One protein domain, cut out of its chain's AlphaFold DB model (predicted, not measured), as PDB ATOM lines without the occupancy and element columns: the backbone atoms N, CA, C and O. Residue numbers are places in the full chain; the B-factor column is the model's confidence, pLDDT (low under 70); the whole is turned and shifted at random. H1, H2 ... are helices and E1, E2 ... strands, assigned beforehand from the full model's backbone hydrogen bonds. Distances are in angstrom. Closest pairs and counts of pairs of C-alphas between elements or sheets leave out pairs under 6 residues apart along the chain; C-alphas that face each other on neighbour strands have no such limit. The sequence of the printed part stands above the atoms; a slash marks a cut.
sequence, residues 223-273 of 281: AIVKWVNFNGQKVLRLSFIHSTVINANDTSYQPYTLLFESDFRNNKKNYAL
ATOM      1  N   ALA A 223     -31.986  -1.084  -2.012       84.12
ATOM      2  CA  ALA A 223     -31.957  -2.400  -2.644       84.12
ATOM      3  C   ALA A 223     -31.103  -2.420  -3.918       84.12
ATOM      4  O   ALA A 223     -31.001  -1.432  -4.642       84.12
ATOM      5  N   ILE A 224     -30.514  -3.579  -4.203       86.81
ATOM      6  CA  ILE A 224     -29.761  -3.870  -5.421       86.81
ATOM      7  C   ILE A 224     -30.592  -4.800  -6.298       86.81
ATOM      8  O   ILE A 224     -31.155  -5.792  -5.829       86.81
ATOM      9  N   VAL A 225     -30.609  -4.498  -7.595       86.25
ATOM     10  CA  VAL A 225     -31.287  -5.300  -8.612       86.25
ATOM     11  C   VAL A 225     -30.252  -6.040  -9.448       86.25
ATOM     12  O   VAL A 225     -29.333  -5.425  -9.989       86.25
ATOM     13  N   LYS A 226     -30.390  -7.364  -9.567       89.00
ATOM     14  CA  LYS A 226     -29.527  -8.197 -10.421       89.00
ATOM     15  C   LYS A 226     -30.348  -9.211 -11.202       89.00
ATOM     16  O   LYS A 226     -31.292  -9.793 -10.676       89.00
ATOM     17  N   TRP A 227     -29.941  -9.470 -12.439       88.31
ATOM     18  CA  TRP A 227     -30.425 -10.628 -13.183       88.31
ATOM     19  C   TRP A 227     -29.791 -11.900 -12.625       88.31
ATOM     20  O   TRP A 227     -28.571 -11.962 -12.468       88.31
ATOM     21  N   VAL A 228     -30.607 -12.911 -12.341       91.06
ATOM     22  CA  VAL A 228     -30.150 -14.229 -11.883       91.06
ATOM     23  C   VAL A 228     -30.900 -15.331 -12.625       91.06
ATOM     24  O   VAL A 228     -32.007 -15.114 -13.115       91.06
ATOM     25  N   ASN A 229     -30.303 -16.517 -12.699       90.38
ATOM     26  CA  ASN A 229     -30.999 -17.711 -13.167       90.38
ATOM     27  C   ASN A 229     -31.614 -18.427 -11.962       90.38
ATOM     28  O   ASN A 229     -30.902 -18.771 -11.019       90.38
ATOM     29  N   PHE A 230     -32.924 -18.654 -11.995       86.56
ATOM     30  CA  PHE A 230     -33.669 -19.390 -10.976       86.56
ATOM     31  C   PHE A 230     -34.547 -20.432 -11.669       86.56
ATOM     32  O   PHE A 230     -35.348 -20.086 -12.533       86.56
ATOM     33  N   ASN A 231     -34.356 -21.713 -11.341       88.50
ATOM     34  CA  ASN A 231     -35.062 -22.844 -11.962       88.50
ATOM     35  C   ASN A 231     -35.053 -22.818 -13.507       88.50
ATOM     36  O   ASN A 231     -36.070 -23.056 -14.153       88.50
ATOM     37  N   GLY A 232     -33.905 -22.485 -14.109       86.31
ATOM     38  CA  GLY A 232     -33.743 -22.418 -15.569       86.31
ATOM     39  C   GLY A 232     -34.361 -21.182 -16.238       86.31
ATOM     40  O   GLY A 232     -34.268 -21.048 -17.454       86.31
ATOM     41  N   GLN A 233     -34.951 -20.263 -15.472       86.50
ATOM     42  CA  GLN A 233     -35.521 -19.014 -15.973       86.50
ATOM     43  C   GLN A 233     -34.682 -17.814 -15.534       86.50
ATOM     44  O   GLN A 233     -34.159 -17.771 -14.417       86.50
ATOM     45  N   LYS A 234     -34.574 -16.814 -16.411       87.75
ATOM     46  CA  LYS A 234     -33.930 -15.538 -16.096       87.75
ATOM     47  C   LYS A 234     -34.917 -14.662 -15.321       87.75
ATOM     48  O   LYS A 234     -35.970 -14.312 -15.846       87.75
ATOM     49  N   VAL A 235     -34.571 -14.298 -14.091       90.00
ATOM     50  CA  VAL A 235     -35.422 -13.507 -13.187       90.00
ATOM     51  C   VAL A 235     -34.671 -12.294 -12.649       90.00
ATOM     52  O   VAL A 235     -33.437 -12.281 -12.588       90.00
ATOM     53  N   LEU A 236     -35.410 -11.261 -12.247       88.88
ATOM     54  CA  LEU A 236     -34.848 -10.124 -11.524       88.88
ATOM     55  C   LEU A 236     -34.872 -10.429 -10.029       88.88
ATOM     56  O   LEU A 236     -35.933 -10.626  -9.445       88.88
ATOM     57  N   ARG A 237     -33.704 -10.441  -9.392       88.00
ATOM     58  CA  ARG A 237     -33.583 -10.508  -7.938       88.00
ATOM     59  C   ARG A 237     -33.428  -9.101  -7.380       88.00
ATOM     60  O   ARG A 237     -32.482  -8.399  -7.739       88.00
ATOM     61  N   LEU A 238     -34.338  -8.731  -6.486       86.56
ATOM     62  CA  LEU A 238     -34.278  -7.512  -5.692       86.56
ATOM     63  C   LEU A 238     -33.846  -7.895  -4.273       86.56
ATOM     64  O   LEU A 238     -34.592  -8.580  -3.580       86.56
ATOM     65  N   SER A 239     -32.654  -7.481  -3.853       85.94
ATOM     66  CA  SER A 239     -32.126  -7.754  -2.508       85.94
ATOM     67  C   SER A 239     -31.847  -6.446  -1.781       85.94
ATOM     68  O   SER A 239     -31.292  -5.537  -2.393       85.94
ATOM     69  N   PHE A 240     -32.147  -6.350  -0.487       86.44
ATOM     70  CA  PHE A 240     -31.713  -5.194   0.310       86.44
ATOM     71  C   PHE A 240     -30.192  -5.122   0.396       86.44
ATOM     72  O   PHE A 240     -29.545  -6.158   0.421       86.44
ATOM     73  N   ILE A 241     -29.600  -3.929   0.442       86.44
ATOM     74  CA  ILE A 241     -28.141  -3.757   0.552       86.44
ATOM     75  C   ILE A 241     -27.622  -4.344   1.866       86.44
ATOM     76  O   ILE A 241     -26.609  -5.042   1.867       86.44
ATOM     77  N   HIS A 242     -28.326  -4.085   2.965       83.62
ATOM     78  CA  HIS A 242     -27.925  -4.506   4.300       83.62
ATOM     79  C   HIS A 242     -28.564  -5.838   4.700       83.62
ATOM     80  O   HIS A 242     -29.721  -6.116   4.378       83.62
ATOM     81  N   SER A 243     -27.797  -6.647   5.430       80.50
ATOM     82  CA  SER A 243     -28.299  -7.845   6.104       80.50
ATOM     83  C   SER A 243     -29.050  -7.482   7.387       80.50
ATOM     84  O   SER A 243     -28.863  -6.410   7.967       80.50
ATOM     85  N   THR A 244     -29.894  -8.396   7.845       77.38
ATOM     86  CA  THR A 244     -30.773  -8.217   9.001       77.38
ATOM     87  C   THR A 244     -30.904  -9.536   9.755       77.38
ATOM     88  O   THR A 244     -30.788 -10.605   9.153       77.38
ATOM     89  N   VAL A 245     -31.128  -9.481  11.066       73.38
ATOM     90  CA  VAL A 245     -31.281 -10.689  11.887       73.38
ATOM     91  C   VAL A 245     -32.718 -11.188  11.774       73.38
ATOM     92  O   VAL A 245     -33.653 -10.396  11.874       73.38
ATOM     93  N   ILE A 246     -32.902 -12.491  11.554       69.31
ATOM     94  CA  ILE A 246     -34.224 -13.129  11.590       69.31
ATOM     95  C   ILE A 246     -34.314 -13.934  12.883       69.31
ATOM     96  O   ILE A 246     -33.468 -14.793  13.134       69.31
ATOM     97  N   ASN A 247     -35.368 -13.689  13.666       58.84
ATOM     98  CA  ASN A 247     -35.611 -14.229  15.014       58.84
ATOM     99  C   ASN A 247     -35.717 -15.771  15.105       58.84
ATOM    100  O   ASN A 247     -36.069 -16.317  16.142       58.84
ATOM    101  N   ALA A 248     -35.449 -16.498  14.019       57.06
ATOM    102  CA  ALA A 248     -35.488 -17.953  14.013       57.06
ATOM    103  C   ALA A 248     -34.165 -18.601  14.455       57.06
ATOM    104  O   ALA A 248     -34.230 -19.711  14.959       57.06
ATOM    105  N   ASN A 249     -32.993 -17.965  14.265       62.66
ATOM    106  CA  ASN A 249     -31.687 -18.633  14.457       62.66
ATOM    107  C   ASN A 249     -30.490 -17.698  14.782       62.66
ATOM    108  O   ASN A 249     -29.353 -18.123  14.598       62.66
ATOM    109  N   ASP A 250     -30.691 -16.420  15.138       63.66
ATOM    110  CA  ASP A 250     -29.619 -15.393  15.266       63.66
ATOM    111  C   ASP A 250     -28.715 -15.210  14.024       63.66
ATOM    112  O   ASP A 250     -27.744 -14.450  14.021       63.66
ATOM    113  N   THR A 251     -29.056 -15.858  12.911       67.88
ATOM    114  CA  THR A 251     -28.347 -15.737  11.642       67.88
ATOM    115  C   THR A 251     -28.804 -14.476  10.916       67.88
ATOM    116  O   THR A 251     -30.001 -14.208  10.765       67.88
ATOM    117  N   SER A 252     -27.836 -13.700  10.429       70.38
ATOM    118  CA  SER A 252     -28.106 -12.547   9.572       70.38
ATOM    119  C   SER A 252     -28.377 -12.994   8.138       70.38
ATOM    120  O   SER A 252     -27.549 -13.662   7.520       70.38
ATOM    121  N   TYR A 253     -29.508 -12.573   7.583       73.69
ATOM    122  CA  TYR A 253     -29.890 -12.823   6.197       73.69
ATOM    123  C   TYR A 253     -30.020 -11.512   5.435       73.69
ATOM    124  O   TYR A 253     -30.327 -10.471   6.005       73.69
ATOM    125  N   GLN A 254     -29.821 -11.571   4.122       78.38
ATOM    126  CA  GLN A 254     -30.125 -10.470   3.216       78.38
ATOM    127  C   GLN A 254     -31.484 -10.765   2.568       78.38
ATOM    128  O   GLN A 254     -31.542 -11.622   1.675       78.38
ATOM    129  N   PRO A 255     -32.586 -10.128   3.017       79.94
ATOM    130  CA  PRO A 255     -33.899 -10.417   2.465       79.94
ATOM    131  C   PRO A 255     -33.925 -10.056   0.981       79.94
ATOM    132  O   PRO A 255     -33.340  -9.055   0.547       79.94
ATOM    133  N   TYR A 256     -34.589 -10.892   0.193       83.38
ATOM    134  CA  TYR A 256     -34.724 -10.684  -1.238       83.38
ATOM    135  C   TYR A 256     -36.078 -11.163  -1.737       83.38
ATOM    136  O   TYR A 256     -36.701 -12.044  -1.151       83.38
ATOM    137  N   THR A 257     -36.500 -10.601  -2.863       85.25
ATOM    138  CA  THR A 257     -37.637 -11.089  -3.636       85.25
ATOM    139  C   THR A 257     -37.213 -11.359  -5.076       85.25
ATOM    140  O   THR A 257     -36.265 -10.752  -5.591       85.25
ATOM    141  N   LEU A 258     -37.887 -12.313  -5.712       86.38
ATOM    142  CA  LEU A 258     -37.703 -12.645  -7.118       86.38
ATOM    143  C   LEU A 258     -38.888 -12.099  -7.903       86.38
ATOM    144  O   LEU A 258     -40.039 -12.331  -7.548       86.38
ATOM    145  N   LEU A 259     -38.586 -11.374  -8.971       84.88
ATOM    146  CA  LEU A 259     -39.564 -10.799  -9.876       84.88
ATOM    147  C   LEU A 259     -39.468 -11.546 -11.204       84.88
ATOM    148  O   LEU A 259     -38.432 -11.510 -11.882       84.88
ATOM    149  N   PHE A 260     -40.547 -12.237 -11.562       83.88
ATOM    150  CA  PHE A 260     -40.630 -13.004 -12.796       83.88
ATOM    151  C   PHE A 260     -41.205 -12.132 -13.910       83.88
ATOM    152  O   PHE A 260     -42.149 -11.369 -13.709       83.88
ATOM    153  N   GLU A 261     -40.664 -12.259 -15.121       77.56
ATOM    154  CA  GLU A 261     -41.141 -11.493 -16.280       77.56
ATOM    155  C   GLU A 261     -42.639 -11.730 -16.566       77.56
ATOM    156  O   GLU A 261     -43.368 -10.812 -16.960       77.56
ATOM    157  N   SER A 262     -43.117 -12.951 -16.310       74.06
ATOM    158  CA  SER A 262     -44.527 -13.339 -16.409       74.06
ATOM    159  C   SER A 262     -45.448 -12.447 -15.578       74.06
ATOM    160  O   SER A 262     -46.532 -12.083 -16.041       74.06
ATOM    161  N   ASP A 263     -45.008 -12.039 -14.388       71.69
ATOM    162  CA  ASP A 263     -45.822 -11.267 -13.448       71.69
ATOM    163  C   ASP A 263     -46.063  -9.847 -13.972       71.69
ATOM    164  O   ASP A 263     -47.152  -9.283 -13.824       71.69
ATOM    165  N   PHE A 264     -45.082  -9.281 -14.677       67.31
ATOM    166  CA  PHE A 264     -45.218  -7.978 -15.328       67.31
ATOM    167  C   PHE A 264     -46.129  -8.047 -16.556       67.31
ATOM    168  O   PHE A 264     -46.994  -7.185 -16.741       67.31
ATOM    169  N   ARG A 265     -45.980  -9.088 -17.387       63.25
ATOM    170  CA  ARG A 265     -46.795  -9.271 -18.603       63.25
ATOM    171  C   ARG A 265     -48.274  -9.492 -18.276       63.25
ATOM    172  O   ARG A 265     -49.137  -8.931 -18.953       63.25
ATOM    173  N   ASN A 266     -48.570 -10.250 -17.222       54.84
ATOM    174  CA  ASN A 266     -49.940 -10.507 -16.778       54.84
ATOM    175  C   ASN A 266     -50.601  -9.256 -16.185       54.84
ATOM    176  O   ASN A 266     -51.755  -8.962 -16.497       54.84
ATOM    177  N   ASN A 267     -49.859  -8.454 -15.415       49.34
ATOM    178  CA  ASN A 267     -50.379  -7.191 -14.894       49.34
ATOM    179  C   ASN A 267     -50.666  -6.169 -16.006       49.34
ATOM    180  O   ASN A 267     -51.702  -5.507 -15.963       49.34
ATOM    181  N   LYS A 268     -49.833  -6.088 -17.054       43.81
ATOM    182  CA  LYS A 268     -50.081  -5.196 -18.205       43.81
ATOM    183  C   LYS A 268     -51.417  -5.490 -18.906       43.81
ATOM    184  O   LYS A 268     -52.108  -4.554 -19.298       43.81
ATOM    185  N   LYS A 269     -51.818  -6.765 -19.018       41.75
ATOM    186  CA  LYS A 269     -53.116  -7.158 -19.606       41.75
ATOM    187  C   LYS A 269     -54.315  -6.689 -18.773       41.75
ATOM    188  O   LYS A 269     -55.316  -6.270 -19.345       41.75
ATOM    189  N   ASN A 270     -54.194  -6.686 -17.446       36.16
ATOM    190  CA  ASN A 270     -55.264  -6.225 -16.555       36.16
ATOM    191  C   ASN A 270     -55.437  -4.697 -16.565       36.16
ATOM    192  O   ASN A 270     -56.558  -4.217 -16.426       36.16
ATOM    193  N   TYR A 271     -54.360  -3.935 -16.786       32.91
ATOM    194  CA  TYR A 271     -54.448  -2.479 -16.954       32.91
ATOM    195  C   TYR A 271     -54.901  -2.065 -18.362       32.91
ATOM    196  O   TYR A 271     -55.624  -1.083 -18.498       32.91
ATOM    197  N   ALA A 272     -54.549  -2.826 -19.404       33.16
ATOM    198  CA  ALA A 272     -55.006  -2.556 -20.772       33.16
ATOM    199  C   ALA A 272     -56.531  -2.725 -20.939       33.16
ATOM    200  O   ALA A 272     -57.141  -2.005 -21.720       33.16
ATOM    201  N   LEU A 273     -57.166  -3.605 -20.157       30.83
ATOM    202  CA  LEU A 273     -58.628  -3.767 -20.122       30.83
ATOM    203  C   LEU A 273     -59.361  -2.681 -19.305       30.83
ATOM    204  O   LEU A 273     -60.588  -2.677 -19.268       30.83
TER     205      LEU A 273
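This is residues 223 to 273 of the 281 residues of an uncharacterized protein of Brochothrix campestris FSL F6-1037 (UniProt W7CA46). A small, strongly twisted three-stranded sheet of E1, E2 and E4 makes the middle of a long, thin shape, with a loop holding E3 folding back on itself at one end and H1 at the other, where residues 263 to 273 stick out. The printed part has 51 residues, with four named strands and then one named helix, in the order E1, E2, E3, E4, H1; the class is mixed, helices and strands. The sheet's order is E1, E2, E4, antiparallel throughout. The whole is only just loose, close to extended, with a radius of gyration of the C-alphas of 14.7 A and spans of 47 by 24 by 19 A.

E1, residues 223 to 230, bends by 65 degrees at residue 227 and forms a hairpin with E2, residues 233 to 240. They are antiparallel at 153 degrees, with N 226 and O 237 at 3.0 A and N 237 and O 226 at 2.8 A, within hydrogen-bond range. E3, residues 244 to 246, pairs with no named strand, but its residues 244 to 245 pair antiparallel with residues 252 to 253. E4, residues 256 to 259, is antiparallel to E2 at 145 degrees, with N 259 and O 236 at 2.8 A. H1, residues 261 to 272, only grazes the sheet, with its residues 261 to 262; the closest C-alphas of E2 and H1, Val 235 and Glu 261, are 6.8 A apart. In H1 every O i to N i+4 pair is within hydrogen-bond range. E3 and H1 are apart.

E1 begins at C-alpha 223, (-31.957, -2.400, -2.644), and is 19.0 A long; E2 is 21.7 A, E3 6.5 A and E4 9.9 A. H1 is 17.1 A long and ends at C-alpha 272, (-55.006, -2.556, -20.772).

The C-alphas of Asp 250 and Leu 273, the two farthest apart, are 47.2 A from each other. The printed part has no cut and no long link. The mean pLDDT of the printed part is 73.7; residues 246 to 251 and 264 to 273 are under 70.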